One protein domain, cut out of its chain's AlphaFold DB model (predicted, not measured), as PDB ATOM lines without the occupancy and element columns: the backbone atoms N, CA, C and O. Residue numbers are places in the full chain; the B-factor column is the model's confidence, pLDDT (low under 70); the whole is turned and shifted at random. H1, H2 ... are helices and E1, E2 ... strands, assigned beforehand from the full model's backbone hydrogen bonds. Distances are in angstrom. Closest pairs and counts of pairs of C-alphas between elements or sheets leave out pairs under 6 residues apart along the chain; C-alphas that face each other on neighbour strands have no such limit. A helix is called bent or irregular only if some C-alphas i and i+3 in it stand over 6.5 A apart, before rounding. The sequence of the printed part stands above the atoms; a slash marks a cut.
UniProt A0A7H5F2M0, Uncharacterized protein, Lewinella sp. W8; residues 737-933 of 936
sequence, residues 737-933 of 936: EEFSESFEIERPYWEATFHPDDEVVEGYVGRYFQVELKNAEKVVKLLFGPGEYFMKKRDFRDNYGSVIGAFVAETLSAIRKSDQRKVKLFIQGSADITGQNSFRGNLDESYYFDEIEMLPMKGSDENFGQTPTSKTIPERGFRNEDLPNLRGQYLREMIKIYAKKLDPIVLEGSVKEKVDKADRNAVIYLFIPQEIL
ATOM      1  N   GLU A 737     249.908 226.833 139.296       57.66
ATOM      2  CA  GLU A 737     250.846 227.442 140.236       57.66
ATOM      3  C   GLU A 737     250.725 228.980 140.277       57.66
ATOM      4  O   GLU A 737     250.740 229.575 141.352       57.66
ATOM      5  N   GLU A 738     250.506 229.646 139.135       58.91
ATOM      6  CA  GLU A 738     250.267 231.100 139.101       58.91
ATOM      7  C   GLU A 738     248.957 231.483 139.807       58.91
ATOM      8  O   GLU A 738     248.933 232.473 140.541       58.91
ATOM      9  N   PHE A 739     247.898 230.672 139.675       60.03
ATOM     10  CA  PHE A 739     246.656 230.826 140.447       60.03
ATOM     11  C   PHE A 739     246.808 230.428 141.929       60.03
ATOM     12  O   PHE A 739     246.002 230.846 142.765       60.03
ATOM     13  N   SER A 740     247.815 229.624 142.286       57.25
ATOM     14  CA  SER A 740     248.062 229.219 143.675       57.25
ATOM     15  C   SER A 740     249.045 230.126 144.429       57.25
ATOM     16  O   SER A 740     249.031 230.127 145.659       57.25
ATOM     17  N   GLU A 741     249.860 230.931 143.748       55.03
ATOM     18  CA  GLU A 741     250.922 231.731 144.392       55.03
ATOM     19  C   GLU A 741     250.813 233.251 144.155       55.03
ATOM     20  O   GLU A 741     251.383 234.025 144.927       55.03
ATOM     21  N   SER A 742     250.066 233.710 143.141       61.00
ATOM     22  CA  SER A 742     249.998 235.137 142.778       61.00
ATOM     23  C   SER A 742     248.771 235.843 143.365       61.00
ATOM     24  O   SER A 742     247.639 235.396 143.196       61.00
ATOM     25  N   PHE A 743     248.986 236.996 144.011       61.78
ATOM     26  CA  PHE A 743     247.910 237.883 144.495       61.78
ATOM     27  C   PHE A 743     247.233 238.684 143.372       61.78
ATOM     28  O   PHE A 743     246.104 239.147 143.529       61.78
ATOM     29  N   GLU A 744     247.924 238.858 142.249       76.94
ATOM     30  CA  GLU A 744     247.461 239.612 141.091       76.94
ATOM     31  C   GLU A 744     248.036 238.973 139.824       76.94
ATOM     32  O   GLU A 744     249.225 238.656 139.763       76.94
ATOM     33  N   ILE A 745     247.181 238.752 138.827       78.00
ATOM     34  CA  ILE A 745     247.534 238.207 137.517       78.00
ATOM     35  C   ILE A 745     247.202 239.284 136.492       78.00
ATOM     36  O   ILE A 745     246.040 239.500 136.153       78.00
ATOM     37  N   GLU A 746     248.229 239.968 135.995       77.81
ATOM     38  CA  GLU A 746     248.066 240.982 134.961       77.81
ATOM     39  C   GLU A 746     248.273 240.359 133.575       77.81
ATOM     40  O   GLU A 746     249.334 239.808 133.266       77.81
ATOM     41  N   ARG A 747     247.252 240.449 132.716       77.75
ATOM     42  CA  ARG A 747     247.322 240.060 131.305       77.75
ATOM     43  C   ARG A 747     247.051 241.271 130.399       77.75
ATOM     44  O   ARG A 747     246.516 242.296 130.846       77.75
ATOM     45  N   PRO A 748     247.413 241.195 129.102       72.88
ATOM     46  CA  PRO A 748     247.225 242.309 128.172       72.88
ATOM     47  C   PRO A 748     245.762 242.740 127.993       72.88
ATOM     48  O   PRO A 748     245.510 243.889 127.635       72.88
ATOM     49  N   TYR A 749     244.817 241.824 128.232       75.75
ATOM     50  CA  TYR A 749     243.391 242.001 127.935       75.75
ATOM     51  C   TYR A 749     242.488 241.887 129.167       75.75
ATOM     52  O   TYR A 749     241.359 242.358 129.145       75.75
ATOM     53  N   TRP A 750     242.969 241.309 130.257       84.06
ATOM     54  CA  TRP A 750     242.229 241.178 131.506       84.06
ATOM     55  C   TRP A 750     243.215 241.199 132.669       84.06
ATOM     56  O   TRP A 750     244.410 240.980 132.489       84.06
ATOM     57  N   GLU A 751     242.735 241.500 133.858       83.56
ATOM     58  CA  GLU A 751     243.510 241.349 135.085       83.56
ATOM     59  C   GLU A 751     242.652 240.649 136.124       83.56
ATOM     60  O   GLU A 751     241.433 240.817 136.144       83.56
ATOM     61  N   ALA A 752     243.274 239.813 136.943       85.25
ATOM     62  CA  ALA A 752     242.610 239.148 138.047       85.25
ATOM     63  C   ALA A 752     243.305 239.501 139.352       85.25
ATOM     64  O   ALA A 752     244.513 239.325 139.485       85.25
ATOM     65  N   THR A 753     242.531 239.960 140.324       86.81
ATOM     66  CA  THR A 753     243.004 240.266 141.675       86.81
ATOM     67  C   THR A 753     242.418 239.261 142.653       86.81
ATOM     68  O   THR A 753     241.245 238.896 142.558       86.81
ATOM     69  N   PHE A 754     243.242 238.765 143.571       85.25
ATOM     70  CA  PHE A 754     242.797 237.832 144.596       85.25
ATOM     71  C   PHE A 754     241.786 238.505 145.531       85.25
ATOM     72  O   PHE A 754     242.042 239.587 146.065       85.25
ATOM     73  N   HIS A 755     240.642 237.858 145.735       84.75
ATOM     74  CA  HIS A 755     239.635 238.306 146.683       84.75
ATOM     75  C   HIS A 755     239.996 237.791 148.087       84.75
ATOM     76  O   HIS A 755     240.275 236.603 148.228       84.75
ATOM     77  N   PRO A 756     240.002 238.643 149.127       77.44
ATOM     78  CA  PRO A 756     240.522 238.285 150.451       77.44
ATOM     79  C   PRO A 756     239.700 237.216 151.186       77.44
ATOM     80  O   PRO A 756     240.224 236.587 152.102       77.44
ATOM     81  N   ASP A 757     238.435 237.039 150.809       79.31
ATOM     82  CA  ASP A 757     237.537 236.059 151.414       79.31
ATOM     83  C   ASP A 757     237.532 234.738 150.634       79.31
ATOM     84  O   ASP A 757     237.259 234.711 149.432       79.31
ATOM     85  N   ASP A 758     237.742 233.635 151.353       80.56
ATOM     86  CA  ASP A 758     237.748 232.271 150.802       80.56
ATOM     87  C   ASP A 758     236.327 231.686 150.598       80.56
ATOM     88  O   ASP A 758     236.160 230.542 150.164       80.56
ATOM     89  N   GLU A 759     235.278 232.449 150.931       87.94
ATOM     90  CA  GLU A 759     233.871 232.048 150.804       87.94
ATOM     91  C   GLU A 759     232.966 233.259 150.500       87.94
ATOM     92  O   GLU A 759     232.198 233.716 151.343       87.94
ATOM     93  N   VAL A 760     233.043 233.780 149.271       89.88
ATOM     94  CA  VAL A 760     232.157 234.862 148.780       89.88
ATOM     95  C   VAL A 760     230.716 234.366 148.598       89.88
ATOM     96  O   VAL A 760     229.745 235.077 148.861       89.88
ATOM     97  N   VAL A 761     230.551 233.118 148.156       92.94
ATOM     98  CA  VAL A 761     229.250 232.457 148.016       92.94
ATOM     99  C   VAL A 761     229.191 231.289 148.995       92.94
ATOM    100  O   VAL A 761     230.063 230.423 148.976       92.94
ATOM    101  N   GLU A 762     228.149 231.244 149.825       92.00
ATOM    102  CA  GLU A 762     227.942 230.172 150.808       92.00
ATOM    103  C   GLU A 762     228.084 228.784 150.160       92.00
ATOM    104  O   GLU A 762     227.524 228.521 149.097       92.00
ATOM    105  N   GLY A 763     228.840 227.888 150.789       89.50
ATOM    106  CA  GLY A 763     229.049 226.526 150.289       89.50
ATOM    107  C   GLY A 763     230.060 226.405 149.142       89.50
ATOM    108  O   GLY A 763     230.407 225.283 148.767       89.50
ATOM    109  N   TYR A 764     230.582 227.517 148.620       92.31
ATOM    110  CA  TYR A 764     231.664 227.550 147.637       92.31
ATOM    111  C   TYR A 764     232.957 228.025 148.309       92.31
ATOM    112  O   TYR A 764     233.349 229.184 148.191       92.31
ATOM    113  N   VAL A 765     233.619 227.102 149.012       90.88
ATOM    114  CA  VAL A 765     234.891 227.353 149.709       90.88
ATOM    115  C   VAL A 765     236.073 227.126 148.762       90.88
ATOM    116  O   VAL A 765     236.219 226.047 148.170       90.88
ATOM    117  N   GLY A 766     236.923 228.135 148.612       90.19
ATOM    118  CA  GLY A 766     238.070 228.109 147.709       90.19
ATOM    119  C   GLY A 766     238.562 229.511 147.383       90.19
ATOM    120  O   GLY A 766     238.216 230.479 148.050       90.19
ATOM    121  N   ARG A 767     239.368 229.635 146.332       89.44
ATOM    122  CA  ARG A 767     239.950 230.922 145.954       89.44
ATOM    123  C   ARG A 767     239.059 231.659 144.973       89.44
ATOM    124  O   ARG A 767     238.634 231.095 143.961       89.44
ATOM    125  N   TYR A 768     238.829 232.932 145.264       91.38
ATOM    126  CA  TYR A 768     238.087 233.844 144.411       91.38
ATOM    127  C   TYR A 768     239.034 234.860 143.791       91.38
ATOM    128  O   TYR A 768     239.887 235.435 144.463       91.38
ATOM    129  N   PHE A 769     238.859 235.100 142.498       90.31
ATOM    130  CA  PHE A 769     239.577 236.132 141.765       90.31
ATOM    131  C   PHE A 769     238.579 237.102 141.158       90.31
ATOM    132  O   PHE A 769     237.705 236.689 140.396       90.31
ATOM    133  N   GLN A 770     238.719 238.385 141.465       90.19
ATOM    134  CA  GLN A 770     237.991 239.445 140.789       90.19
ATOM    135  C   GLN A 770     238.670 239.740 139.451       90.19
ATOM    136  O   GLN A 770     239.804 240.209 139.410       90.19
ATOM    137  N   VAL A 771     237.961 239.462 138.363       88.88
ATOM    138  CA  VAL A 771     238.429 239.615 136.987       88.88
ATOM    139  C   VAL A 771     237.908 240.928 136.416       88.88
ATOM    140  O   VAL A 771     236.699 241.119 136.248       88.88
ATOM    141  N   GLU A 772     238.825 241.827 136.073       84.88
ATOM    142  CA  GLU A 772     238.532 243.066 135.361       84.88
ATOM    143  C   GLU A 772     238.899 242.920 133.876       84.88
ATOM    144  O   GLU A 772     240.035 242.625 133.504       84.88
ATOM    145  N   LEU A 773     237.913 243.122 132.999       82.94
ATOM    146  CA  LEU A 773     238.108 243.079 131.549       82.94
ATOM    147  C   LEU A 773     238.619 244.440 131.047       82.94
ATOM    148  O   LEU A 773     238.012 245.482 131.331       82.94
ATOM    149  N   LYS A 774     239.710 244.437 130.273       80.00
ATOM    150  CA  LYS A 774     240.233 245.621 129.571       80.00
ATOM    151  C   LYS A 774     239.478 245.773 128.244       80.00
ATOM    152  O   LYS A 774     239.063 244.780 127.661       80.00
ATOM    153  N   ASN A 775     239.224 246.992 127.773       71.12
ATOM    154  CA  ASN A 775     238.631 247.189 126.442       71.12
ATOM    155  C   ASN A 775     239.686 246.989 125.328       71.12
ATOM    156  O   ASN A 775     240.868 246.785 125.613       71.12
ATOM    157  N   ALA A 776     239.288 247.092 124.055       60.69
ATOM    158  CA  ALA A 776     240.206 246.994 122.908       60.69
ATOM    159  C   ALA A 776     241.389 247.996 122.951       60.69
ATOM    160  O   ALA A 776     242.465 247.709 122.430       60.69
ATOM    161  N   GLU A 777     241.227 249.139 123.625       65.25
ATOM    162  CA  GLU A 777     242.272 250.156 123.835       65.25
ATOM    163  C   GLU A 777     243.161 249.875 125.065       65.25
ATOM    164  O   GLU A 777     244.020 250.687 125.410       65.25
ATOM    165  N   LYS A 778     242.974 248.726 125.730       63.06
ATOM    166  CA  LYS A 778     243.671 248.302 126.959       63.06
ATOM    167  C   LYS A 778     243.441 249.235 128.155       63.06
ATOM    168  O   LYS A 778     244.244 249.268 129.086       63.06
ATOM    169  N   VAL A 779     242.330 249.972 128.152       69.44
ATOM    170  CA  VAL A 779     241.867 250.811 129.263       69.44
ATOM    171  C   VAL A 779     240.784 250.047 130.032       69.44
ATOM    172  O   VAL A 779     239.892 249.433 129.445       69.44
ATOM    173  N   VAL A 780     240.900 250.015 131.360       59.97
ATOM    174  CA  VAL A 780     240.134 249.094 132.214       59.97
ATOM    175  C   VAL A 780     238.661 249.521 132.371       59.97
ATOM    176  O   VAL A 780     238.362 250.707 132.533       59.97
ATOM    177  N   LYS A 781     237.793 248.496 132.435       69.94
ATOM    178  CA  LYS A 781     236.388 248.409 132.896       69.94
ATOM    179  C   LYS A 781     235.332 248.264 131.796       69.94
ATOM    180  O   LYS A 781     235.088 249.144 130.973       69.94
ATOM    181  N   LEU A 782     234.635 247.126 131.850       81.62
ATOM    182  CA  LEU A 782     233.325 246.925 131.238       81.62
ATOM    183  C   LEU A 782     232.351 247.943 131.844       81.62
ATOM    184  O   LEU A 782     231.946 247.792 132.995       81.62
ATOM    185  N   LEU A 783     232.004 248.986 131.090       87.12
ATOM    186  CA  LEU A 783     231.172 250.089 131.572       87.12
ATOM    187  C   LEU A 783     229.904 250.214 130.745       87.12
ATOM    188  O   LEU A 783     229.956 250.382 129.532       87.12
ATOM    189  N   PHE A 784     228.765 250.212 131.420       90.62
ATOM    190  CA  PHE A 784     227.469 250.461 130.811       90.62
ATOM    191  C   PHE A 784     227.150 251.958 130.797       90.62
ATOM    192  O   PHE A 784     227.501 252.708 131.721       90.62
ATOM    193  N   GLY A 785     226.430 252.404 129.767       89.81
ATOM    194  CA  GLY A 785     225.913 253.763 129.715       89.81
ATOM    195  C   GLY A 785     224.943 254.073 130.870       89.81
ATOM    196  O   GLY A 785     224.412 253.175 131.536       89.81
ATOM    197  N   PRO A 786     224.699 255.364 131.159       88.81
ATOM    198  CA  PRO A 786     223.693 255.756 132.141       88.81
ATOM    199  C   PRO A 786     222.311 255.222 131.740       88.81
ATOM    200  O   PRO A 786     221.822 255.538 130.661       88.81
ATOM    201  N   GLY A 787     221.672 254.442 132.616       90.25
ATOM    202  CA  GLY A 787     220.365 253.840 132.330       90.25
ATOM    203  C   GLY A 787     220.401 252.588 131.445       90.25
ATOM    204  O   GLY A 787     219.362 251.964 131.248       90.25
ATOM    205  N   GLU A 788     221.565 252.204 130.923       93.75
ATOM    206  CA  GLU A 788     221.714 251.044 130.043       93.75
ATOM    207  C   GLU A 788     222.089 249.797 130.846       93.75
ATOM    208  O   GLU A 788     222.883 249.864 131.791       93.75
ATOM    209  N   TYR A 789     221.531 248.649 130.461       94.31
ATOM    210  CA  TYR A 789     221.872 247.343 131.035       94.31
ATOM    211  C   TYR A 789     222.473 246.361 130.027       94.31
ATOM    212  O   TYR A 789     222.931 245.289 130.410       94.31
ATOM    213  N   PHE A 790     222.478 246.728 128.749       93.81
ATOM    214  CA  PHE A 790     223.016 245.936 127.658       93.81
ATOM    215  C   PHE A 790     223.811 246.841 126.719       93.81
ATOM    216  O   PHE A 790     223.661 248.062 126.730       93.81
ATOM    217  N   MET A 791     224.633 246.221 125.885       89.75
ATOM    218  CA  MET A 791     225.254 246.845 124.722       89.75
ATOM    219  C   MET A 791     224.765 246.103 123.481       89.75
ATOM    220  O   MET A 791     224.429 244.913 123.548       89.75
ATOM    221  N   LYS A 792     224.726 246.765 122.322       87.00
ATOM    222  CA  LYS A 792     224.414 246.047 121.082       87.00
ATOM    223  C   LYS A 792     225.449 244.946 120.882       87.00
ATOM    224  O   LYS A 792     226.631 245.150 121.140       87.00
ATOM    225  N   LYS A 793     225.015 243.789 120.380       80.94
ATOM    226  CA  LYS A 793     225.883 242.620 120.168       80.94
ATOM    227  C   LYS A 793     227.183 242.960 119.428       80.94
ATOM    228  O   LYS A 793     228.231 242.431 119.776       80.94
ATOM    229  N   ARG A 794     227.099 243.842 118.424       81.25
ATOM    230  CA  ARG A 794     228.255 244.355 117.680       81.25
ATOM    231  C   ARG A 794     229.192 245.150 118.591       81.25
ATOM    232  O   ARG A 794     230.332 244.750 118.741       81.25
ATOM    233  N   ASP A 795     228.685 246.175 119.271       83.25
ATOM    234  CA  ASP A 795     229.480 247.023 120.168       83.25
ATOM    235  C   ASP A 795     230.137 246.211 121.295       83.25
ATOM    236  O   ASP A 795     231.291 246.438 121.643       83.25
ATOM    237  N   PHE A 796     229.430 245.222 121.849       85.31
ATOM    238  CA  PHE A 796     229.994 244.320 122.851       85.31
ATOM    239  C   PHE A 796     231.113 243.447 122.278       85.31
ATOM    240  O   PHE A 796     232.166 243.303 122.893       85.31
ATOM    241  N   ARG A 797     230.894 242.854 121.099       81.25
ATOM    242  CA  ARG A 797     231.894 242.023 120.420       81.25
ATOM    243  C   ARG A 797     233.139 242.834 120.071       81.25
ATOM    244  O   ARG A 797     234.239 242.362 120.342       81.25
ATOM    245  N   ASP A 798     232.951 244.028 119.526       80.75
ATOM    246  CA  ASP A 798     234.029 244.892 119.053       80.75
ATOM    247  C   ASP A 798     234.859 245.429 120.244       80.75
ATOM    248  O   ASP A 798     236.082 245.499 120.161       80.75
ATOM    249  N   ASN A 799     234.226 245.722 121.391       81.44
ATOM    250  CA  ASN A 799     234.926 246.269 122.564       81.44
ATOM    251  C   ASN A 799     235.452 245.222 123.561       81.44
ATOM    252  O   ASN A 799     236.464 245.473 124.214       81.44
ATOM    253  N   TYR A 800     234.759 244.088 123.719       82.06
ATOM    254  CA  TYR A 800     234.997 243.119 124.803       82.06
ATOM    255  C   TYR A 800     235.016 241.652 124.343       82.06
ATOM    256  O   TYR A 800     235.345 240.767 125.134       82.06
ATOM    257  N   GLY A 801     234.674 241.358 123.085       80.19
ATOM    258  CA  GLY A 801     234.571 239.983 122.585       80.19
ATOM    259  C   GLY A 801     235.907 239.241 122.574       80.19
ATOM    260  O   GLY A 801     235.985 238.109 123.055       80.19
ATOM    261  N   SER A 802     236.968 239.891 122.090       75.75
ATOM    262  CA  SER A 802     238.331 239.339 122.092       75.75
ATOM    263  C   SER A 802     238.853 239.107 123.512       75.75
ATOM    264  O   SER A 802     239.451 238.074 123.799       75.75
ATOM    265  N   VAL A 803     238.545 240.031 124.419       80.94
ATOM    266  CA  VAL A 803     238.975 240.013 125.821       80.94
ATOM    267  C   VAL A 803     238.332 238.865 126.600       80.94
ATOM    268  O   VAL A 803     239.023 238.128 127.300       80.94
ATOM    269  N   ILE A 804     237.021 238.661 126.443       80.94
ATOM    270  CA  ILE A 804     236.307 237.539 127.071       80.94
ATOM    271  C   ILE A 804     236.769 236.206 126.486       80.94
ATOM    272  O   ILE A 804     236.954 235.245 127.233       80.94
ATOM    273  N   GLY A 805     236.979 236.144 125.169       79.62
ATOM    274  CA  GLY A 805     237.526 234.961 124.510       79.62
ATOM    275  C   GLY A 805     238.898 234.571 125.063       79.62
ATOM    276  O   GLY A 805     239.100 233.404 125.398       79.62
ATOM    277  N   ALA A 806     239.801 235.545 125.219       78.25
ATOM    278  CA  ALA A 806     241.130 235.348 125.796       78.25
ATOM    279  C   ALA A 806     241.056 234.887 127.259       78.25
ATOM    280  O   ALA A 806     241.582 233.827 127.586       78.25
ATOM    281  N   PHE A 807     240.305 235.599 128.109       83.75
ATOM    282  CA  PHE A 807     240.111 235.234 129.517       83.75
ATOM    283  C   PHE A 807     239.605 233.794 129.681       83.75
ATOM    284  O   PHE A 807     240.166 233.014 130.453       83.75
ATOM    285  N   VAL A 808     238.568 233.409 128.930       80.12
ATOM    286  CA  VAL A 808     237.999 232.054 128.979       80.12
ATOM    287  C   VAL A 808     239.008 231.013 128.498       80.12
ATOM    288  O   VAL A 808     239.132 229.956 129.119       80.12
ATOM    289  N   ALA A 809     239.699 231.275 127.387       75.94
ATOM    290  CA  ALA A 809     240.649 230.336 126.804       75.94
ATOM    291  C   ALA A 809     241.852 230.107 127.728       75.94
ATOM    292  O   ALA A 809     242.171 228.954 128.022       75.94
ATOM    293  N   GLU A 810     242.456 231.183 128.236       76.75
ATOM    294  CA  GLU A 810     243.582 231.139 129.172       76.75
ATOM    295  C   GLU A 810     243.181 230.419 130.465       76.75
ATOM    296  O   GLU A 810     243.817 229.430 130.837       76.75
ATOM    297  N   THR A 811     242.061 230.813 131.078       75.50
ATOM    298  CA  THR A 811     241.560 230.201 132.320       75.50
ATOM    299  C   THR A 811     241.288 228.707 132.147       75.50
ATOM    300  O   THR A 811     241.720 227.893 132.959       75.50
ATOM    301  N   LEU A 812     240.595 228.297 131.077       75.38
ATOM    302  CA  LEU A 812     240.298 226.880 130.848       75.38
ATOM    303  C   LEU A 812     241.541 226.069 130.468       75.38
ATOM    304  O   LEU A 812     241.580 224.876 130.764       75.38
ATOM    305  N   SER A 813     242.532 226.677 129.810       74.19
ATOM    306  CA  SER A 813     243.788 226.005 129.454       74.19
ATOM    307  C   SER A 813     244.655 225.691 130.676       74.19
ATOM    308  O   SER A 813     245.283 224.632 130.707       74.19
ATOM    309  N   ALA A 814     244.600 226.551 131.697       71.38
ATOM    310  CA  ALA A 814     245.280 226.381 132.977       71.38
ATOM    311  C   ALA A 814     244.755 225.178 133.773       71.38
ATOM    312  O   ALA A 814     245.484 224.531 134.519       71.38
ATOM    313  N   ILE A 815     243.469 224.855 133.616       74.00
ATOM    314  CA  ILE A 815     242.779 223.847 134.420       74.00
ATOM    315  C   ILE A 815     242.740 222.509 133.673       74.00
ATOM    316  O   ILE A 815     242.340 222.424 132.505       74.00
ATOM    317  N   ARG A 816     243.072 221.413 134.367       76.44
ATOM    318  CA  ARG A 816     242.948 220.049 133.825       76.44
ATOM    319  C   ARG A 816     241.537 219.810 133.284       76.44
ATOM    320  O   ARG A 816     240.546 220.144 133.927       76.44
ATOM    321  N   LYS A 817     241.420 219.147 132.127       75.69
ATOM    322  CA  LYS A 817     240.121 218.881 131.467       75.69
ATOM    323  C   LYS A 817     239.082 218.198 132.376       75.69
ATOM    324  O   LYS A 817     237.890 218.425 132.188       75.69
ATOM    325  N   SER A 818     239.517 217.373 133.333       77.75
ATOM    326  CA  SER A 818     238.667 216.733 134.353       77.75
ATOM    327  C   SER A 818     238.039 217.723 135.337       77.75
ATOM    328  O   SER A 818     236.926 217.497 135.806       77.75
ATOM    329  N   ASP A 819     238.732 218.824 135.611       80.88
ATOM    330  CA  ASP A 819     238.441 219.767 136.691       80.88
ATOM    331  C   ASP A 819     237.802 221.070 136.190       80.88
ATOM    332  O   ASP A 819     237.195 221.803 136.964       80.88
ATOM    333  N   GLN A 820     237.811 221.315 134.873       82.12
ATOM    334  CA  GLN A 820     237.170 222.476 134.233       82.12
ATOM    335  C   GLN A 820     235.686 222.657 134.599       82.12
ATOM    336  O   GLN A 820     235.184 223.773 134.584       82.12
ATOM    337  N   ARG A 821     234.959 221.577 134.931       83.75
ATOM    338  CA  ARG A 821     233.539 221.652 135.343       83.75
ATOM    339  C   ARG A 821     233.342 222.113 136.794       83.75
ATOM    340  O   ARG A 821     232.223 222.488 137.163       83.75
ATOM    341  N   LYS A 822     234.395 222.019 137.611       87.62
ATOM    342  CA  LYS A 822     234.382 222.377 139.033       87.62
ATOM    343  C   LYS A 822     234.566 223.880 139.239       87.62
ATOM    344  O   LYS A 822     233.956 224.435 140.143       87.62
ATOM    345  N   VAL A 823     235.326 224.533 138.359       90.06
ATOM    346  CA  VAL A 823     235.479 225.994 138.332       90.06
ATOM    347  C   VAL A 823     234.160 226.674 137.983       90.06
ATOM    348  O   VAL A 823     233.404 226.194 137.131       90.06
ATOM    349  N   LYS A 824     233.868 227.781 138.671       93.00
ATOM    350  CA  LYS A 824     232.646 228.572 138.485       93.00
ATOM    351  C   LYS A 824     232.993 230.013 138.150       93.00
ATOM    352  O   LYS A 824     233.999 230.542 138.612       93.00
ATOM    353  N   LEU A 825     232.135 230.632 137.347       94.44
ATOM    354  CA  LEU A 825     232.130 232.072 137.144       94.44
ATOM    355  C   LEU A 825     230.902 232.641 137.836       94.44
ATOM    356  O   LEU A 825     229.791 232.168 137.594       94.44
ATOM    357  N   PHE A 826     231.100 233.662 138.653       95.44
ATOM    358  CA  PHE A 826     230.022 234.457 139.214       95.44
ATOM    359  C   PHE A 826     230.064 235.862 138.619       95.44
ATOM    360  O   PHE A 826     231.136 236.373 138.310       95.44
ATOM    361  N   ILE A 827     228.907 236.483 138.414       95.31
ATOM    362  CA  ILE A 827     228.813 237.829 137.842       95.31
ATOM    363  C   ILE A 827     227.961 238.693 138.749       95.31
ATOM    364  O   ILE A 827     226.794 238.382 138.966       95.31
ATOM    365  N   GLN A 828     228.506 239.820 139.190       94.56
ATOM    366  CA  GLN A 828     227.761 240.830 139.927       94.56
ATOM    367  C   GLN A 828     227.713 242.129 139.124       94.56
ATOM    368  O   GLN A 828     228.742 242.736 138.839       94.56
ATOM    369  N   GLY A 829     226.519 242.585 138.754       94.06
ATOM    370  CA  GLY A 829     226.369 243.920 138.177       94.06
ATOM    371  C   GLY A 829     226.353 245.008 139.249       94.06
ATOM    372  O   GLY A 829     226.023 244.765 140.410       94.06
ATOM    373  N   SER A 830     226.664 246.235 138.850       92.88
ATOM    374  CA  SER A 830     226.622 247.414 139.713       92.88
ATOM    375  C   SER A 830     226.006 248.596 138.969       92.88
ATOM    376  O   SER A 830     226.038 248.667 137.736       92.88
ATOM    377  N   ALA A 831     225.419 249.530 139.712       92.94
ATOM    378  CA  ALA A 831     224.979 250.829 139.212       92.94
ATOM    379  C   ALA A 831     225.348 251.929 140.209       92.94
ATOM    380  O   ALA A 831     225.432 251.681 141.407       92.94
ATOM    381  N   ASP A 832     225.541 253.156 139.733       92.38
ATOM    382  CA  ASP A 832     225.718 254.307 140.616       92.38
ATOM    383  C   ASP A 832     224.359 254.840 141.093       92.38
ATOM    384  O   ASP A 832     223.311 254.570 140.499       92.38
ATOM    385  N   ILE A 833     224.357 255.655 142.150       92.69
ATOM    386  CA  ILE A 833     223.123 256.245 142.704       92.69
ATOM    387  C   ILE A 833     222.425 257.232 141.742       92.69
ATOM    388  O   ILE A 833     221.327 257.731 142.021       92.69
ATOM    389  N   THR A 834     223.046 257.548 140.599       90.00
ATOM    390  CA  THR A 834     222.523 258.504 139.621       90.00
ATOM    391  C   THR A 834     221.160 258.062 139.106       90.00
ATOM    392  O   THR A 834     221.019 257.070 138.406       90.00
ATOM    393  N   GLY A 835     220.135 258.859 139.405       85.19
ATOM    394  CA  GLY A 835     218.778 258.581 138.948       85.19
ATOM    395  C   GLY A 835     218.020 257.556 139.791       85.19
ATOM    396  O   GLY A 835     216.925 257.184 139.381       85.19
ATOM    397  N   GLN A 836     218.506 257.166 140.979       91.31
ATOM    398  CA  GLN A 836     217.867 256.150 141.834       91.31
ATOM    399  C   GLN A 836     216.346 256.323 141.985       91.31
ATOM    400  O   GLN A 836     215.584 255.369 141.856       91.31
ATOM    401  N   ASN A 837     215.891 257.563 142.192       89.06
ATOM    402  CA  ASN A 837     214.471 257.866 142.396       89.06
ATOM    403  C   ASN A 837     213.728 258.277 141.112       89.06
ATOM    404  O   ASN A 837     212.497 258.196 141.062       89.06
ATOM    405  N   SER A 838     214.444 258.713 140.072       90.31
ATOM    406  CA  SER A 838     213.868 259.368 138.888       90.31
ATOM    407  C   SER A 838     213.970 258.557 137.597       90.31
ATOM    408  O   SER A 838     213.180 258.783 136.685       90.31
ATOM    409  N   PHE A 839     214.922 257.632 137.495       94.75
ATOM    410  CA  PHE A 839     215.146 256.826 136.301       94.75
ATOM    411  C   PHE A 839     214.030 255.792 136.116       94.75
ATOM    412  O   PHE A 839     213.573 255.165 137.078       94.75
ATOM    413  N   ARG A 840     213.583 255.639 134.870       94.44
ATOM    414  CA  ARG A 840     212.635 254.619 134.419       94.44
ATOM    415  C   ARG A 840     213.097 254.125 133.051       94.44
ATOM    416  O   ARG A 840     213.200 254.939 132.134       94.44
ATOM    417  N   GLY A 841     213.376 252.832 132.933       92.94
ATOM    418  CA  GLY A 841     213.763 252.173 131.682       92.94
ATOM    419  C   GLY A 841     212.687 251.212 131.178       92.94
ATOM    420  O   GLY A 841     211.753 250.889 131.906       92.94
ATOM    421  N   ASN A 842     212.815 250.758 129.934       95.88
ATOM    422  CA  ASN A 842     212.007 249.674 129.370       95.88
ATOM    423  C   ASN A 842     212.946 248.568 128.894       95.88
ATOM    424  O   ASN A 842     214.042 248.883 128.419       95.88
ATOM    425  N   LEU A 843     212.532 247.309 129.031       95.06
ATOM    426  CA  LEU A 843     213.294 246.185 128.494       95.06
ATOM    427  C   LEU A 843     213.377 246.295 126.964       95.06
ATOM    428  O   LEU A 843     212.407 246.665 126.304       95.06
ATOM    429  N   ASP A 844     214.551 246.000 126.418       93.19
ATOM    430  CA  ASP A 844     214.798 245.921 124.981       93.19
ATOM    431  C   ASP A 844     214.334 244.564 124.440       93.19
ATOM    432  O   ASP A 844     214.569 243.529 125.065       93.19
ATOM    433  N   GLU A 845     213.709 244.558 123.261       89.56
ATOM    434  CA  GLU A 845     213.203 243.338 122.614       89.56
ATOM    435  C   GLU A 845     214.313 242.309 122.345       89.56
ATOM    436  O   GLU A 845     214.063 241.105 122.359       89.56
ATOM    437  N   SER A 846     215.553 242.764 122.135       86.88
ATOM    438  CA  SER A 846     216.708 241.900 121.853       86.88
ATOM    439  C   SER A 846     217.318 241.288 123.116       86.88
ATOM    440  O   SER A 846     218.039 240.294 123.029       86.88
ATOM    441  N   TYR A 847     217.065 241.893 124.279       89.94
ATOM    442  CA  TYR A 847     217.633 241.521 125.578       89.94
ATOM    443  C   TYR A 847     216.548 241.576 126.651       89.94
ATOM    444  O   TYR A 847     216.618 242.345 127.615       89.94
ATOM    445  N   TYR A 848     215.513 240.773 126.426       92.69
ATOM    446  CA  TYR A 848     214.314 240.736 127.243       92.69
ATOM    447  C   TYR A 848     214.521 239.832 128.467       92.69
ATOM    448  O   TYR A 848     214.553 238.608 128.344       92.69
ATOM    449  N   PHE A 849     214.699 240.445 129.643       96.00
ATOM    450  CA  PHE A 849     214.949 239.763 130.920       96.00
ATOM    451  C   PHE A 849     213.885 240.161 131.954       96.00
ATOM    452  O   PHE A 849     214.140 240.958 132.857       96.00
ATOM    453  N   ASP A 850     212.667 239.656 131.786       94.44
ATOM    454  CA  ASP A 850     211.536 239.884 132.695       94.44
ATOM    455  C   ASP A 850     211.623 239.063 133.988       94.44
ATOM    456  O   ASP A 850     211.028 239.433 135.002       94.44
ATOM    457  N   GLU A 851     212.412 237.993 133.987       96.44
ATOM    458  CA  GLU A 851     212.726 237.181 135.155       96.44
ATOM    459  C   GLU A 851     214.233 236.884 135.214       96.44
ATOM    460  O   GLU A 851     214.823 236.390 134.251       96.44
ATOM    461  N   ILE A 852     214.875 237.206 136.342       97.00
ATOM    462  CA  ILE A 852     216.314 236.987 136.553       97.00
ATOM    463  C   ILE A 852     216.521 236.090 137.769       97.00
ATOM    464  O   ILE A 852     216.151 236.449 138.886       97.00
ATOM    465  N   GLU A 853     217.159 234.944 137.544       97.31
ATOM    466  CA  GLU A 853     217.611 234.035 138.595       97.31
ATOM    467  C   GLU A 853     219.009 234.447 139.079       97.31
ATOM    468  O   GLU A 853     219.955 234.512 138.290       97.31
ATOM    469  N   MET A 854     219.140 234.727 140.376       96.69
ATOM    470  CA  MET A 854     220.379 235.215 140.982       96.69
ATOM    471  C   MET A 854     220.551 234.739 142.428       96.69
ATOM    472  O   MET A 854     219.576 234.458 143.129       96.69
ATOM    473  N   LEU A 855     221.795 234.683 142.896       96.94
ATOM    474  CA  LEU A 855     222.122 234.396 144.290       96.94
ATOM    475  C   LEU A 855     221.964 235.666 145.148       96.94
ATOM    476  O   LEU A 855     222.627 236.663 144.853       96.94
ATOM    477  N   PRO A 856     221.102 235.665 146.184       96.00
ATOM    478  CA  PRO A 856     220.789 236.868 146.951       96.00
ATOM    479  C   PRO A 856     221.945 237.285 147.865       96.00
ATOM    480  O   PRO A 856     222.641 236.435 148.433       96.00
ATOM    481  N   MET A 857     222.111 238.590 148.055       93.75
ATOM    482  CA  MET A 857     223.107 239.174 148.951       93.75
ATOM    483  C   MET A 857     222.694 238.970 150.418       93.75
ATOM    484  O   MET A 857     221.537 239.163 150.800       93.75
ATOM    485  N   LYS A 858     223.641 238.576 151.273       90.75
ATOM    486  CA  LYS A 858     223.438 238.336 152.707       90.75
ATOM    487  C   LYS A 858     224.087 239.442 153.541       90.75
ATOM    488  O   LYS A 858     225.253 239.361 153.904       90.75
ATOM    489  N   GLY A 859     223.289 240.425 153.953       81.12
ATOM    490  CA  GLY A 859     223.737 241.488 154.862       81.12
ATOM    491  C   GLY A 859     224.333 242.693 154.130       81.12
ATOM    492  O   GLY A 859     223.873 243.028 153.047       81.12
ATOM    493  N   SER A 860     225.285 243.388 154.761       65.31
ATOM    494  CA  SER A 860     225.981 244.565 154.202       65.31
ATOM    495  C   SER A 860     227.305 244.237 153.517       65.31
ATOM    496  O   SER A 860     227.892 245.114 152.888       65.31
ATOM    497  N   ASP A 861     227.764 243.001 153.673       63.38
ATOM    498  CA  ASP A 861     229.077 242.544 153.241       63.38
ATOM    499  C   ASP A 861     228.887 241.722 151.954       63.38
ATOM    500  O   ASP A 861     227.788 241.209 151.725       63.38
ATOM    501  N   GLU A 862     229.905 241.627 151.093       77.50
ATOM    502  CA  GLU A 862     229.864 240.998 149.753       77.50
ATOM    503  C   GLU A 862     229.719 239.458 149.800       77.50
ATOM    504  O   GLU A 862     230.369 238.728 149.066       77.50
ATOM    505  N   ASN A 863     228.841 238.955 150.668       88.75
ATOM    506  CA  ASN A 863     228.531 237.550 150.873       88.75
ATOM    507  C   ASN A 863     227.189 237.205 150.229       88.75
ATOM    508  O   ASN A 863     226.192 237.905 150.429       88.75
ATOM    509  N   PHE A 864     227.122 236.081 149.522       95.25
ATOM    510  CA  PHE A 864     225.924 235.646 148.800       95.25
ATOM    511  C   PHE A 864     225.420 234.295 149.306       95.25
ATOM    512  O   PHE A 864     226.184 233.427 149.730       95.25
ATOM    513  N   GLY A 865     224.103 234.103 149.280       93.62
ATOM    514  CA  GLY A 865     223.499 232.804 149.561       93.62
ATOM    515  C   GLY A 865     223.706 231.810 148.421       93.62
ATOM    516  O   GLY A 865     223.872 232.194 147.274       93.62
ATOM    517  N   GLN A 866     223.622 230.516 148.720       93.06
ATOM    518  CA  GLN A 866     223.778 229.457 147.709       93.06
ATOM    519  C   GLN A 866     222.487 229.091 146.965       93.06
ATOM    520  O   GLN A 866     222.513 228.341 145.993       93.06
ATOM    521  N   THR A 867     221.334 229.545 147.461       94.00
ATOM    522  CA  THR A 867     220.026 229.225 146.881       94.00
ATOM    523  C   THR A 867     219.602 230.344 145.935       94.00
ATOM    524  O   THR A 867     219.397 231.463 146.410       94.00
ATOM    525  N   PRO A 868     219.442 230.064 144.628       95.50
ATOM    526  CA  PRO A 868     218.966 231.060 143.687       95.50
ATOM    527  C   PRO A 868     217.581 231.582 144.057       95.50
ATOM    528  O   PRO A 868     216.700 230.846 144.507       95.50
ATOM    529  N   THR A 869     217.397 232.875 143.846       95.75
ATOM    530  CA  THR A 869     216.126 233.578 143.967       95.75
ATOM    531  C   THR A 869     215.786 234.192 142.623       95.75
ATOM    532  O   THR A 869     216.668 234.654 141.902       95.75
ATOM    533  N   SER A 870     214.504 234.180 142.282       95.94
ATOM    534  CA  SER A 870     214.019 234.820 141.069       95.94
ATOM    535  C   SER A 870     213.518 236.229 141.382       95.94
ATOM    536  O   SER A 870     212.740 236.418 142.323       95.94
ATOM    537  N   LYS A 871     213.958 237.219 140.602       95.62
ATOM    538  CA  LYS A 871     213.463 238.598 140.653       95.62
ATOM    539  C   LYS A 871     212.787 238.952 139.336       95.62
ATOM    540  O   LYS A 871     213.411 238.931 138.278       95.62
ATOM    541  N   THR A 872     211.516 239.332 139.426       96.50
ATOM    542  CA  THR A 872     210.742 239.829 138.287       96.50
ATOM    543  C   THR A 872     211.093 241.286 137.996       96.50
ATOM    544  O   THR A 872     211.028 242.130 138.894       96.50
ATOM    545  N   ILE A 873     211.418 241.589 136.741       96.44
ATOM    546  CA  ILE A 873     211.708 242.935 136.252       96.44
ATOM    547  C   ILE A 873     210.513 243.447 135.438       96.44
ATOM    548  O   ILE A 873     210.066 242.774 134.510       96.44
ATOM    549  N   PRO A 874     209.973 244.642 135.739       93.75
ATOM    550  CA  PRO A 874     208.896 245.214 134.941       93.75
ATOM    551  C   PRO A 874     209.335 245.463 133.494       93.75
ATOM    552  O   PRO A 874     210.309 246.175 133.259       93.75
ATOM    553  N   GLU A 875     208.556 244.972 132.526       92.25
ATOM    554  CA  GLU A 875     208.771 245.223 131.090       92.25
ATOM    555  C   GLU A 875     208.916 246.722 130.781       92.25
ATOM    556  O   GLU A 875     209.783 247.147 130.013       92.25
ATOM    557  N   ARG A 876     208.074 247.544 131.419       93.69
ATOM    558  CA  ARG A 876     208.099 249.003 131.313       93.69
ATOM    559  C   ARG A 876     208.256 249.649 132.677       93.69
ATOM    560  O   ARG A 876     207.533 249.333 133.620       93.69
ATOM    561  N   GLY A 877     209.140 250.634 132.744       92.88
ATOM    562  CA  GLY A 877     209.389 251.429 133.939       92.88
ATOM    563  C   GLY A 877     210.241 250.743 135.006       92.88
ATOM    564  O   GLY A 877     210.079 251.096 136.180       92.88
ATOM    565  N   PHE A 878     211.139 249.821 134.635       95.88
ATOM    566  CA  PHE A 878     212.133 249.291 135.575       95.88
ATOM    567  C   PHE A 878     212.984 250.432 136.149       95.88
ATOM    568  O   PHE A 878     213.160 251.489 135.526       95.88
ATOM    569  N   ARG A 879     213.463 250.259 137.376       96.12
ATOM    570  CA  ARG A 879     214.121 251.308 138.164       96.12
ATOM    571  C   ARG A 879     215.632 251.110 138.197       96.12
ATOM    572  O   ARG A 879     216.164 250.099 137.759       96.12
ATOM    573  N   ASN A 880     216.344 252.089 138.747       95.62
ATOM    574  CA  ASN A 880     217.801 252.002 138.875       95.62
ATOM    575  C   ASN A 880     218.244 250.824 139.770       95.62
ATOM    576  O   ASN A 880     219.306 250.265 139.549       95.62
ATOM    577  N   GLU A 881     217.400 250.396 140.716       95.31
ATOM    578  CA  GLU A 881     217.615 249.197 141.547       95.31
ATOM    579  C   GLU A 881     217.534 247.867 140.774       95.31
ATOM    580  O   GLU A 881     217.920 246.821 141.292       95.31
ATOM    581  N   ASP A 882     217.044 247.892 139.532       96.25
ATOM    582  CA  ASP A 882     216.954 246.719 138.657       96.25
ATOM    583  C   ASP A 882     218.158 246.612 137.709       96.25
ATOM    584  O   ASP A 882     218.508 245.518 137.265       96.25
ATOM    585  N   LEU A 883     218.836 247.737 137.438       96.12
ATOM    586  CA  LEU A 883     219.982 247.809 136.526       96.12
ATOM    587  C   LEU A 883     221.139 246.868 136.891       96.12
ATOM    588  O   LEU A 883     221.659 246.232 135.974       96.12
ATOM    589  N   PRO A 884     221.556 246.733 138.166       96.38
ATOM    590  CA  PRO A 884     222.631 245.811 138.527       96.38
ATOM    591  C   PRO A 884     222.336 244.365 138.096       96.38
ATOM    592  O   PRO A 884     223.170 243.716 137.468       96.38
ATOM    593  N   ASN A 885     221.117 243.883 138.336       96.81
ATOM    594  CA  ASN A 885     220.739 242.504 138.014       96.81
ATOM    595  C   ASN A 885     220.590 242.305 136.503       96.81
ATOM    596  O   ASN A 885     221.070 241.311 135.961       96.81
ATOM    597  N   LEU A 886     220.005 243.286 135.808       96.94
ATOM    598  CA  LEU A 886     219.903 243.280 134.349       96.94
ATOM    599  C   LEU A 886     221.281 243.248 133.666       96.94
ATOM    600  O   LEU A 886     221.464 242.516 132.696       96.94
ATOM    601  N   ARG A 887     222.267 243.990 134.190       96.12
ATOM    602  CA  ARG A 887     223.658 243.983 133.696       96.12
ATOM    603  C   ARG A 887     224.340 242.639 133.928       96.12
ATOM    604  O   ARG A 887     225.009 242.134 133.028       96.12
ATOM    605  N   GLY A 888     224.146 242.049 135.108       95.00
ATOM    606  CA  GLY A 888     224.659 240.715 135.424       95.00
ATOM    607  C   GLY A 888     224.092 239.645 134.489       95.00
ATOM    608  O   GLY A 888     224.847 238.858 133.916       95.00
ATOM    609  N   GLN A 889     222.779 239.675 134.254       96.31
ATOM    610  CA  GLN A 889     222.100 238.751 133.344       96.31
ATOM    611  C   GLN A 889     222.524 238.950 131.884       96.31
ATOM    612  O   GLN A 889     222.802 237.973 131.187       96.31
ATOM    613  N   TYR A 890     222.645 240.197 131.424       95.44
ATOM    614  CA  TYR A 890     223.175 240.494 130.095       95.44
ATOM    615  C   TYR A 890     224.574 239.896 129.906       95.44
ATOM    616  O   TYR A 890     224.833 239.212 128.914       95.44
ATOM    617  N   LEU A 891     225.473 240.110 130.871       92.56
ATOM    618  CA  LEU A 891     226.843 239.623 130.767       92.56
ATOM    619  C   LEU A 891     226.921 238.093 130.835       92.56
ATOM    620  O   LEU A 891     227.727 237.503 130.115       92.56
ATOM    621  N   ARG A 892     226.054 237.437 131.618       93.25
ATOM    622  CA  ARG A 892     225.898 235.974 131.604       93.25
ATOM    623  C   ARG A 892     225.594 235.469 130.195       93.25
ATOM    624  O   ARG A 892     226.276 234.563 129.718       93.25
ATOM    625  N   GLU A 893     224.614 236.065 129.521       92.06
ATOM    626  CA  GLU A 893     224.256 235.683 128.151       92.06
ATOM    627  C   GLU A 893     225.391 235.965 127.165       92.06
ATOM    628  O   GLU A 893     225.661 235.150 126.283       92.06
ATOM    629  N   MET A 894     226.122 237.068 127.340       89.19
ATOM    630  CA  MET A 894     227.265 237.364 126.480       89.19
ATOM    631  C   MET A 894     228.416 236.376 126.672       89.19
ATOM    632  O   MET A 894     228.948 235.876 125.685       89.19
ATOM    633  N   ILE A 895     228.781 236.026 127.906       85.94
ATOM    634  CA  ILE A 895     229.863 235.068 128.179       85.94
ATOM    635  C   ILE A 895     229.496 233.660 127.689       85.94
ATOM    636  O   ILE A 895     230.346 232.983 127.105       85.94
ATOM    637  N   LYS A 896     228.230 233.233 127.813       86.19
ATOM    638  CA  LYS A 896     227.751 231.945 127.269       86.19
ATOM    639  C   LYS A 896     227.987 231.798 125.765       86.19
ATOM    640  O   LYS A 896     228.226 230.681 125.297       86.19
ATOM    641  N   ILE A 897     227.944 232.898 125.007       81.88
ATOM    642  CA  ILE A 897     228.232 232.890 123.564       81.88
ATOM    643  C   ILE A 897     229.683 232.459 123.305       81.88
ATOM    644  O   ILE A 897     229.928 231.686 122.378       81.88
ATOM    645  N   TYR A 898     230.629 232.903 124.137       75.69
ATOM    646  CA  TYR A 898     232.058 232.601 123.992       75.69
ATOM    647  C   TYR A 898     232.473 231.295 124.682       75.69
ATOM    648  O   TYR A 898     233.440 230.658 124.269       75.69
ATOM    649  N   ALA A 899     231.736 230.858 125.705       75.69
ATOM    650  CA  ALA A 899     232.149 229.768 126.580       75.69
ATOM    651  C   ALA A 899     230.994 228.821 126.936       75.69
ATOM    652  O   ALA A 899     230.566 228.767 128.081       75.69
ATOM    653  N   LYS A 900     230.539 227.968 126.005       75.12
ATOM    654  CA  LYS A 900     229.456 226.988 126.284       75.12
ATOM    655  C   LYS A 900     229.702 226.072 127.500       75.12
ATOM    656  O   LYS A 900     228.774 225.427 127.974       75.12
ATOM    657  N   LYS A 901     230.956 225.945 127.952       73.88
ATOM    658  CA  LYS A 901     231.366 225.094 129.084       73.88
ATOM    659  C   LYS A 901     231.400 225.821 130.431       73.88
ATOM    660  O   LYS A 901     231.458 225.140 131.451       73.88
ATOM    661  N   LEU A 902     231.372 227.152 130.435       80.00
ATOM    662  CA  LEU A 902     231.271 227.976 131.635       80.00
ATOM    663  C   LEU A 902     229.881 228.607 131.619       80.00
ATOM    664  O   LEU A 902     229.604 229.440 130.766       80.00
ATOM    665  N   ASP A 903     228.999 228.177 132.519       88.19
ATOM    666  CA  ASP A 903     227.695 228.818 132.727       88.19
ATOM    667  C   ASP A 903     227.830 229.775 133.916       88.19
ATOM    668  O   ASP A 903     227.926 229.299 135.053       88.19
ATOM    669  N   PRO A 904     227.933 231.098 133.685       94.06
ATOM    670  CA  PRO A 904     228.097 232.042 134.773       94.06
ATOM    671  C   PRO A 904     226.836 232.121 135.631       94.06
ATOM    672  O   PRO A 904     225.715 232.100 135.118       94.06
ATOM    673  N   ILE A 905     227.026 232.267 136.935       96.00
ATOM    674  CA  ILE A 905     225.959 232.408 137.923       96.00
ATOM    675  C   ILE A 905     225.829 233.891 138.282       96.00
ATOM    676  O   ILE A 905     226.817 234.537 138.625       96.00
ATOM    677  N   VAL A 906     224.620 234.448 138.196       97.12
ATOM    678  CA  VAL A 906     224.384 235.858 138.543       97.12
ATOM    679  C   VAL A 906     224.303 236.001 140.061       97.12
ATOM    680  O   VAL A 906     223.572 235.268 140.725       97.12
ATOM    681  N   LEU A 907     225.048 236.954 140.606       96.75
ATOM    682  CA  LEU A 907     224.960 237.412 141.988       96.75
ATOM    683  C   LEU A 907     224.071 238.654 142.041       96.75
ATOM    684  O   LEU A 907     224.066 239.456 141.103       96.75
ATOM    685  N   GLU A 908     223.331 238.827 143.135       96.25
ATOM    686  CA  GLU A 908     222.523 240.024 143.340       96.25
ATOM    687  C   GLU A 908     223.409 241.280 143.293       96.25
ATOM    688  O   GLU A 908     224.366 241.461 144.052       96.25
ATOM    689  N   GLY A 909     223.111 242.144 142.331       94.06
ATOM    690  CA  GLY A 909     223.835 243.380 142.120       94.06
ATOM    691  C   GLY A 909     223.405 244.470 143.099       94.06
ATOM    692  O   GLY A 909     222.317 244.438 143.670       94.06
ATOM    693  N   SER A 910     224.259 245.477 143.266       93.12
ATOM    694  CA  SER A 910     224.025 246.582 144.202       93.12
ATOM    695  C   SER A 910     224.071 247.943 143.511       93.12
ATOM    696  O   SER A 910     224.761 248.142 142.511       93.12
ATOM    697  N   VAL A 911     223.319 248.901 144.058       93.06
ATOM    698  CA  VAL A 911     223.463 250.317 143.709       93.06
ATOM    699  C   VAL A 911     224.451 250.939 144.688       93.06
ATOM    700  O   VAL A 911     224.213 250.934 145.895       93.06
ATOM    701  N   LYS A 912     225.560 251.477 144.184       92.44
ATOM    702  CA  LYS A 912     226.588 252.130 145.000       92.44
ATOM    703  C   LYS A 912     226.117 253.520 145.429       92.44
ATOM    704  O   LYS A 912     225.502 254.246 144.652       92.44
ATOM    705  N   GLU A 913     226.427 253.911 146.665       90.00
ATOM    706  CA  GLU A 913     225.912 255.144 147.292       90.00
ATOM    707  C   GLU A 913     226.495 256.448 146.716       90.00
ATOM    708  O   GLU A 913     225.990 257.539 146.995       90.00
ATOM    709  N   LYS A 914     227.554 256.358 145.907       90.94
ATOM    710  CA  LYS A 914     228.226 257.500 145.280       90.94
ATOM    711  C   LYS A 914     227.895 257.594 143.790       90.94
ATOM    712  O   LYS A 914     227.556 256.613 143.136       90.94
ATOM    713  N   VAL A 915     227.995 258.808 143.252       88.62
ATOM    714  CA  VAL A 915     227.927 259.048 141.806       88.62
ATOM    715  C   VAL A 915     229.323 258.850 141.234       88.62
ATOM    716  O   VAL A 915     230.166 259.742 141.331       88.62
ATOM    717  N   ASP A 916     229.564 257.685 140.649       88.06
ATOM    718  CA  ASP A 916     230.834 257.341 140.022       88.06
ATOM    719  C   ASP A 916     230.572 256.556 138.735       88.06
ATOM    720  O   ASP A 916     229.844 255.566 138.722       88.06
ATOM    721  N   LYS A 917     231.164 256.997 137.619       85.69
ATOM    722  CA  LYS A 917     231.016 256.277 136.346       85.69
ATOM    723  C   LYS A 917     231.642 254.886 136.425       85.69
ATOM    724  O   LYS A 917     231.147 253.996 135.745       85.69
ATOM    725  N   ALA A 918     232.681 254.707 137.244       85.12
ATOM    726  CA  ALA A 918     233.351 253.423 137.427       85.12
ATOM    727  C   ALA A 918     232.443 252.362 138.073       85.12
ATOM    728  O   ALA A 918     232.661 251.175 137.856       85.12
ATOM    729  N   ASP A 919     231.398 252.788 138.793       86.62
ATOM    730  CA  ASP A 919     230.445 251.901 139.470       86.62
ATOM    731  C   ASP A 919     229.324 251.409 138.536       86.62
ATOM    732  O   ASP A 919     228.439 250.661 138.954       86.62
ATOM    733  N   ARG A 920     229.327 251.821 137.260       91.06
ATOM    734  CA  ARG A 920     228.383 251.355 136.231       91.06
ATOM    735  C   ARG A 920     228.931 250.145 135.481       91.06
ATOM    736  O   ARG A 920     228.912 250.118 134.253       91.06
ATOM    737  N   ASN A 921     229.458 249.176 136.208       89.12
ATOM    738  CA  ASN A 921     230.165 248.031 135.657       89.12
ATOM    739  C   ASN A 921     229.464 246.705 135.983       89.12
ATOM    740  O   ASN A 921     228.388 246.664 136.585       89.12
ATOM    741  N   ALA A 922     230.087 245.616 135.548       89.31
ATOM    742  CA  ALA A 922     229.846 244.292 136.090       89.31
ATOM    743  C   ALA A 922     231.192 243.659 136.449       89.31
ATOM    744  O   ALA A 922     232.167 243.788 135.706       89.31
ATOM    745  N   VAL A 923     231.222 243.021 137.611       88.62
ATOM    746  CA  VAL A 923     232.376 242.339 138.184       88.62
ATOM    747  C   VAL A 923     232.220 240.850 137.917       88.62
ATOM    748  O   VAL A 923     231.143 240.287 138.125       88.62
ATOM    749  N   ILE A 924     233.282 240.217 137.427       92.56
ATOM    750  CA  ILE A 924     233.333 238.773 137.207       92.56
ATOM    751  C   ILE A 924     234.198 238.181 138.312       92.56
ATOM    752  O   ILE A 924     235.336 238.602 138.485       92.56
ATOM    753  N   TYR A 925     233.688 237.190 139.029       92.62
ATOM    754  CA  TYR A 925     234.467 236.408 139.975       92.62
ATOM    755  C   TYR A 925     234.762 235.035 139.381       92.62
ATOM    756  O   TYR A 925     233.848 234.295 139.010       92.62
ATOM    757  N   LEU A 926     236.039 234.682 139.309       92.94
ATOM    758  CA  LEU A 926     236.495 233.338 138.997       92.94
ATOM    759  C   LEU A 926     236.706 232.572 140.301       92.94
ATOM    760  O   LEU A 926     237.547 232.948 141.113       92.94
ATOM    761  N   PHE A 927     235.949 231.494 140.486       93.56
ATOM    762  CA  PHE A 927     236.045 230.621 141.649       93.56
ATOM    763  C   PHE A 927     236.774 229.324 141.310       93.56
ATOM    764  O   PHE A 927     236.334 228.551 140.447       93.56
ATOM    765  N   ILE A 928     237.851 229.069 142.045       91.25
ATOM    766  CA  ILE A 928     238.666 227.861 141.968       91.25
ATOM    767  C   ILE A 928     238.490 227.093 143.288       91.25
ATOM    768  O   ILE A 928     238.930 227.575 144.335       91.25
ATOM    769  N   PRO A 929     237.838 225.913 143.281       91.38
ATOM    770  CA  PRO A 929     237.552 225.180 144.509       91.38
ATOM    771  C   PRO A 929     238.826 224.659 145.177       91.38
ATOM    772  O   PRO A 929     239.775 224.261 144.501       91.38
ATOM    773  N   GLN A 930     238.812 224.580 146.509       87.00
ATOM    774  CA  GLN A 930     239.973 224.148 147.300       87.00
ATOM    775  C   GLN A 930     240.540 222.784 146.859       87.00
ATOM    776  O   GLN A 930     241.743 222.570 146.879       87.00
ATOM    777  N   GLU A 931     239.676 221.871 146.413       86.31
ATOM    778  CA  GLU A 931     240.027 220.509 145.980       86.31
ATOM    779  C   GLU A 931     240.869 220.419 144.692       86.31
ATOM    780  O   GLU A 931     241.363 219.335 144.378       86.31
ATOM    781  N   ILE A 932     241.010 221.506 143.923       85.81
ATOM    782  CA  ILE A 932     241.847 221.529 142.707       85.81
ATOM    783  C   ILE A 932     243.102 222.390 142.854       85.81
ATOM    784  O   ILE A 932     243.928 222.412 141.942       85.81
ATOM    785  N   LEU A 933     243.240 223.080 143.986       79.56
ATOM    786  CA  LEU A 933     244.458 223.797 144.335       79.56
ATOM    787  C   LEU A 933     245.519 222.791 144.817       79.56
ATOM    788  O   LEU A 933     245.157 221.760 145.392       79.56
TER     789      LEU A 933
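This is residues 737 to 933 of the 936 residues of an uncharacterized protein of Lewinella sp. W8 (UniProt A0A7H5F2M0). One twisted sheet of six strands makes a wall, and two helices, H3 and the kinked H2, pack over one and the same face of it in two layers. A small hairpin, E5 and E6, lies beyond the edge strand E8, while E7 is far out at one end and H1 only grazes the sheet near the other. The printed part has 197 residues, under half of them in named elements, in the order H1 E1 E2 E3 H2 E4 E5 E6 E7 H3 E8 E9; the class is mixed. The large sheet, order E1 E2 E3 E9 E4 E8, is mixed too. The whole is compact, with a radius of gyration of the C-alphas of 16.3 A and spans of 49 by 37 by 30 A.

Begin at E1, residues 744 to 746, E2, 750 to 754, and E3, 766 to 773: a meander, each strand the antiparallel neighbour of the one before, with N 745 to O 752 at 2.8 A and N 751 to O 772 at 2.9 A. Next to E3 look for E9, residues 922 to 929, antiparallel, with N 771 to O 924 at 2.8 A. Then comes E4, residues 824 to 832, antiparallel to E9, with N 826 to O 925 at 2.8 A. E8, residues 905 to 912, is parallel to E4, with N 907 to O 827 at 2.8 A. H3, residues 883 to 898, is on this sheet at a height of 8.2 A, over E4 and E8; the C-alphas of Gly 829 and Pro 884, the closest of E4 and H3, are 4.2 A apart. On the local plane H3 stands at 30.4 degrees to E4, only just slantwise. H2, residues 793 to 814, is on the same face, over E3 at a height of 8.7 A. E3, H2 and E4 form a split strand-helix-strand unit, two strands running the same way with E9 between them, and its crossover is right-handed. Residues 801 to 808 of H2 alone touch H3, through its residues 895 to 898 alone, at a steep tilt of 66 degrees; the closest C-alphas, of Gly 805 and Tyr 898, are 6.0 A apart. E5, residues 851 to 854, and E6, 869 to 872, form an antiparallel hairpin, with N 854 to O 869 at 2.9 A; the closest C-alphas of E5 and E8, of Met 854 and Val 906, are 4.7 A apart. O i to N i+4 pairs are within hydrogen-bond range for 16 of 18 in H2 and 11 of 12 in H3.

Find C-alpha 737 at (250.846, 227.442, 140.236), where H1, residues 737 to 741, begins; its one O i to N i+4 pair is within range. H2 runs 28.4 A and is irregular, with C-alphas 799 and 802 7.7 A apart and a kink of 61 degrees near residue 800. H3 spans 23.1 A, E3 22.0 A, E4 26.7 A, E8 21.0 A and E9 22.3 A, the last ending at C-alpha 929, (237.552, 225.180, 144.509). E1 spans 6.3 A, E2 13.5 A, E5 9.8 A and E6 10.0 A. E7, residues 876 to 878, pairs with no named strand, but residues 841 to 842 pair with it, antiparallel.

The two C-alphas farthest apart, of Ser 818 and Ser 838, are 49.5 A apart, and the printed part has no cut. The long links are E2 to E3, E3 to H2, E4 to E5 and E5 to E6. Look for pLDDT under 70 at residues 737 to 743, 776 to 781 and 860 to 861.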